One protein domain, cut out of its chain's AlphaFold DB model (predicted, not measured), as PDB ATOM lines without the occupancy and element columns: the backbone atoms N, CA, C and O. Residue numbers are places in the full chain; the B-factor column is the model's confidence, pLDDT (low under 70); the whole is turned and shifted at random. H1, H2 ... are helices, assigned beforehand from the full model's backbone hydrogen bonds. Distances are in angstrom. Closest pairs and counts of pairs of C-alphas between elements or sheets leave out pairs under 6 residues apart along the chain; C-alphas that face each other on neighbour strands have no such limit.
ATOM      1  N   VAL A   9      35.753  85.555  93.295       92.00
ATOM      2  CA  VAL A   9      35.636  84.120  93.542       92.00
ATOM      3  C   VAL A   9      36.880  83.444  92.990       92.00
ATOM      4  O   VAL A   9      37.437  83.916  91.993       92.00
ATOM      5  N   ASP A  10      37.295  82.366  93.645       95.50
ATOM      6  CA  ASP A  10      38.365  81.497  93.171       95.50
ATOM      7  C   ASP A  10      38.051  80.910  91.779       95.50
ATOM      8  O   ASP A  10      36.885  80.724  91.406       95.50
ATOM      9  N   GLU A  11      39.094  80.657  90.988       96.38
ATOM     10  CA  GLU A  11      38.951  80.192  89.608       96.38
ATOM     11  C   GLU A  11      38.319  78.795  89.529       96.38
ATOM     12  O   GLU A  11      37.404  78.592  88.722       96.38
ATOM     13  N   GLU A  12      38.731  77.862  90.392       95.69
ATOM     14  CA  GLU A  12      38.181  76.503  90.413       95.69
ATOM     15  C   GLU A  12      36.714  76.534  90.839       95.69
ATOM     16  O   GLU A  12      35.853  75.982  90.150       95.69
ATOM     17  N   THR A  13      36.401  77.303  91.888       93.69
ATOM     18  CA  THR A  13      35.015  77.482  92.358       93.69
ATOM     19  C   THR A  13      34.111  78.033  91.248       93.69
ATOM     20  O   THR A  13      32.989  77.560  91.049       93.69
ATOM     21  N   ARG A  14      34.588  79.027  90.484       95.00
ATOM     22  CA  ARG A  14      33.831  79.592  89.356       95.00
ATOM     23  C   ARG A  14      33.590  78.554  88.269       95.00
ATOM     24  O   ARG A  14      32.484  78.500  87.723       95.00
ATOM     25  N   LYS A  15      34.617  77.780  87.924       96.88
ATOM     26  CA  LYS A  15      34.546  76.761  86.879       96.88
ATOM     27  C   LYS A  15      33.533  75.681  87.250       96.88
ATOM     28  O   LYS A  15      32.605  75.447  86.478       96.88
ATOM     29  N   GLU A  16      33.648  75.109  88.445       97.19
ATOM     30  CA  GLU A  16      32.740  74.068  88.935       97.19
ATOM     31  C   GLU A  16      31.286  74.549  88.978       97.19
ATOM     32  O   GLU A  16      30.394  73.899  88.428       97.19
ATOM     33  N   ALA A  17      31.042  75.733  89.550       96.12
ATOM     34  CA  ALA A  17      29.703  76.313  89.600       96.12
ATOM     35  C   ALA A  17      29.122  76.536  88.192       96.12
ATOM     36  O   ALA A  17      27.969  76.195  87.932       96.12
ATOM     37  N   THR A  18      29.928  77.048  87.256       96.12
ATOM     38  CA  THR A  18      29.492  77.288  85.869       96.12
ATOM     39  C   THR A  18      29.140  75.988  85.151       96.12
ATOM     40  O   THR A  18      28.129  75.935  84.450       96.12
ATOM     41  N   GLU A  19      29.928  74.924  85.334       97.81
ATOM     42  CA  GLU A  19      29.634  73.610  84.758       97.81
ATOM     43  C   GLU A  19      28.314  73.039  85.290       97.81
ATOM     44  O   GLU A  19      27.507  72.522  84.512       97.81
ATOM     45  N   ILE A  20      28.065  73.159  86.599       97.94
ATOM     46  CA  ILE A  20      26.815  72.715  87.228       97.94
ATOM     47  C   ILE A  20      25.628  73.510  86.677       97.94
ATOM     48  O   ILE A  20      24.647  72.916  86.230       97.94
ATOM     49  N   PHE A  21      25.714  74.841  86.655       97.31
ATOM     50  CA  PHE A  21      24.621  75.688  86.174       97.31
ATOM     51  C   PHE A  21      24.326  75.456  84.695       97.31
ATOM     52  O   PHE A  21      23.163  75.309  84.323       97.31
ATOM     53  N   THR A  22      25.362  75.292  83.869       96.94
ATOM     54  CA  THR A  22      25.201  75.007  82.437       96.94
ATOM     55  C   THR A  22      24.497  73.670  82.210       96.94
ATOM     56  O   THR A  22      23.591  73.591  81.381       96.94
ATOM     57  N   LYS A  23      24.842  72.626  82.981       97.75
ATOM     58  CA  LYS A  23      24.141  71.326  82.933       97.75
ATOM     59  C   LYS A  23      22.662  71.443  83.315       97.75
ATOM     60  O   LYS A  23      21.851  70.668  82.820       97.75
ATOM     61  N   LEU A  24      22.316  72.410  84.166       97.44
ATOM     62  CA  LEU A  24      20.939  72.726  84.556       97.44
ATOM     63  C   LEU A  24      20.239  73.710  83.600       97.44
ATOM     64  O   LEU A  24      19.057  73.987  83.786       97.44
ATOM     65  N   GLY A  25      20.932  74.225  82.580       97.06
ATOM     66  CA  GLY A  25      20.382  75.181  81.616       97.06
ATOM     67  C   GLY A  25      20.376  76.638  82.090       97.06
ATOM     68  O   GLY A  25      19.617  77.442  81.553       97.06
ATOM     69  N   PHE A  26      21.206  76.991  83.074       97.56
ATOM     70  CA  PHE A  26      21.324  78.350  83.604       97.56
ATOM     71  C   PHE A  26      22.716  78.942  83.377       97.56
ATOM     72  O   PHE A  26      23.728  78.247  83.450       97.56
ATOM     73  N   ASP A  27      22.769  80.259  83.168       95.38
ATOM     74  CA  ASP A  27      24.011  81.022  83.282       95.38
ATOM     75  C   ASP A  27      24.235  81.510  84.726       95.38
ATOM     76  O   ASP A  27      23.329  81.526  85.566       95.38
ATOM     77  N   MET A  28      25.468  81.931  85.023       94.12
ATOM     78  CA  MET A  28      25.860  82.420  86.350       94.12
ATOM     79  C   MET A  28      24.985  83.593  86.822       94.12
ATOM     80  O   MET A  28      24.583  83.652  87.982       94.12
ATOM     81  N   ASN A  29      24.668  84.529  85.925       94.06
ATOM     82  CA  ASN A  29      23.932  85.745  86.269       94.06
ATOM     83  C   ASN A  29      22.478  85.436  86.665       94.06
ATOM     84  O   ASN A  29      21.946  86.000  87.621       94.06
ATOM     85  N   THR A  30      21.840  84.501  85.967       96.06
ATOM     86  CA  THR A  30      20.484  84.032  86.260       96.06
ATOM     87  C   THR A  30      20.425  83.416  87.650       96.06
ATOM     88  O   THR A  30      19.556  83.784  88.442       96.06
ATOM     89  N   VAL A  31      21.385  82.548  87.988       96.06
ATOM     90  CA  VAL A  31      21.434  81.901  89.308       96.06
ATOM     91  C   VAL A  31      21.699  82.914  90.421       96.06
ATOM     92  O   VAL A  31      21.000  82.894  91.432       96.06
ATOM     93  N   VAL A  32      22.640  83.845  90.234       94.38
ATOM     94  CA  VAL A  32      22.922  84.898  91.227       94.38
ATOM     95  C   VAL A  32      21.684  85.764  91.478       94.38
ATOM     96  O   VAL A  32      21.328  86.016  92.627       94.38
ATOM     97  N   ASN A  33      20.971  86.177  90.427       94.50
ATOM     98  CA  ASN A  33      19.737  86.947  90.588       94.50
ATOM     99  C   ASN A  33      18.627  86.148  91.283       94.50
ATOM    100  O   ASN A  33      17.871  86.719  92.073       94.50
ATOM    101  N   LEU A  34      18.514  84.848  91.002       95.88
ATOM    102  CA  LEU A  34      17.563  83.975  91.684       95.88
ATOM    103  C   LEU A  34      17.889  83.880  93.180       95.88
ATOM    104  O   LEU A  34      16.999  84.079  94.004       95.88
ATOM    105  N   LEU A  35      19.163  83.680  93.526       95.25
ATOM    106  CA  LEU A  35      19.624  83.619  94.913       95.25
ATOM    107  C   LEU A  35      19.303  84.910  95.681       95.25
ATOM    108  O   LEU A  35      18.765  84.851  96.785       95.25
ATOM    109  N   LEU A  36      19.571  86.077  95.087       95.62
ATOM    110  CA  LEU A  36      19.249  87.368  95.704       95.62
ATOM    111  C   LEU A  36      17.743  87.523  95.965       95.62
ATOM    112  O   LEU A  36      17.345  88.052  97.002       95.62
ATOM    113  N   ARG A  37      16.890  87.036  95.056       96.31
ATOM    114  CA  ARG A  37      15.432  87.043  95.255       96.31
ATOM    115  C   ARG A  37      15.012  86.119  96.390       96.31
ATOM    116  O   ARG A  37      14.188  86.537  97.200       96.31
ATOM    117  N   SER A  38      15.591  84.922  96.483       97.38
ATOM    118  CA  SER A  38      15.332  84.002  97.596       97.38
ATOM    119  C   SER A  38      15.707  84.630  98.937       97.38
ATOM    120  O   SER A  38      14.890  84.626  99.851       97.38
ATOM    121  N   ILE A  39      16.869  85.292  99.024       96.62
ATOM    122  CA  ILE A  39      17.296  86.002 100.241       96.62
ATOM    123  C   ILE A  39      16.272  87.067 100.663       96.62
ATOM    124  O   ILE A  39      15.905  87.180 101.835       96.62
ATOM    125  N   ILE A  40      15.770  87.851  99.703       96.94
ATOM    126  CA  ILE A  40      14.780  88.905  99.968       96.94
ATOM    127  C   ILE A  40      13.443  88.325 100.445       96.94
ATOM    128  O   ILE A  40      12.792  88.938 101.303       96.94
ATOM    129  N   LEU A  41      13.021  87.199  99.865       96.94
ATOM    130  CA  LEU A  41      11.768  86.520 100.196       96.94
ATOM    131  C   LEU A  41      11.826  85.892 101.589       96.94
ATOM    132  O   LEU A  41      10.903  86.083 102.375       96.94
ATOM    133  N   GLU A  42      12.919  85.205 101.904       95.69
ATOM    134  CA  GLU A  42      13.087  84.477 103.164       95.69
ATOM    135  C   GLU A  42      13.555  85.364 104.323       95.69
ATOM    136  O   GLU A  42      13.515  84.936 105.472       95.69
ATOM    137  N   LYS A  43      13.981  86.606 104.046       94.62
ATOM    138  CA  LYS A  43      14.609  87.501 105.039       94.62
ATOM    139  C   LYS A  43      15.828  86.858 105.709       94.62
ATOM    140  O   LYS A  43      16.103  87.107 106.878       94.62
ATOM    141  N   GLY A  44      16.569  86.055 104.950       91.50
ATOM    142  CA  GLY A  44      17.688  85.265 105.447       91.50
ATOM    143  C   GLY A  44      18.466  84.603 104.317       91.50
ATOM    144  O   GLY A  44      18.181  84.818 103.142       91.50
ATOM    145  N   ILE A  45      19.478  83.814 104.670       90.00
ATOM    146  CA  ILE A  45      20.268  83.059 103.696       90.00
ATOM    147  C   ILE A  45      19.549  81.728 103.398       90.00
ATOM    148  O   ILE A  45      19.316  80.967 104.336       90.00
ATOM    149  N   PRO A  46      19.223  81.413 102.127       90.12
ATOM    150  CA  PRO A  46      18.341  80.300 101.756       90.12
ATOM    151  C   PRO A  46      19.079  78.954 101.672       90.12
ATOM    152  O   PRO A  46      18.873  78.155 100.758       90.12
ATOM    153  N   PHE A  47      20.015  78.720 102.587       86.50
ATOM    154  CA  PHE A  47      20.746  77.467 102.720       86.50
ATOM    155  C   PHE A  47      21.317  77.327 104.130       86.50
ATOM    156  O   PHE A  47      21.522  78.305 104.847       86.50
ATOM    157  N   ASP A  48      21.580  76.085 104.525       83.31
ATOM    158  CA  ASP A  48      22.123  75.766 105.841       83.31
ATOM    159  C   ASP A  48      23.606  76.152 105.925       83.31
ATOM    160  O   ASP A  48      24.467  75.498 105.331       83.31
TER     161      ASP A  48
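Overview. This is residues 9 to 48 of the 103 residues of the protein "Type II toxin-antitoxin system antitoxin, RelB/DinJ family" of Fusobacterium pseudoperiodonticum (UniProt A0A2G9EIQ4). Two helices meet as an L: H1 comes first, a tight link turns the corner, and H2 leaves about perpendicular to it. After H2, the last residues, 43 to 48, turn back from its far end without a named element. The printed part has 40 residues, with two named helices in the order H1, H2 and no named strand; the class is all helix. It is loose, with a radius of gyration of the C-alphas of 11.4 A and spans of 29 by 21 by 16 A.

Arrangement. H1, residues 11 to 23, and H2, residues 28 to 42, touch, with 4 pairs of C-alphas within 8 A. The closest C-alphas, those of Thr 18 and Met 28, are 6.3 A apart. H1 touches H2 with residues 17 to 21 alone, and H2 touches H1 with residues 28 to 31 alone. Their lines stand about perpendicular, at 86 degrees. In H1 and H2 every O i to N i+4 pair is within hydrogen-bond range.

Along the chain. H1 measures 18.5 A and begins at C-alpha 11, (38.951, 80.192, 89.608). H2 measures 21.2 A and ends at C-alpha 42, (13.087, 84.477, 103.164).

Size, cuts and confidence. The two C-alphas farthest apart, those of Glu 12 and Leu 41, are 29.9 A apart. The printed part has no cut, and no printed residue is under 70 in pLDDT.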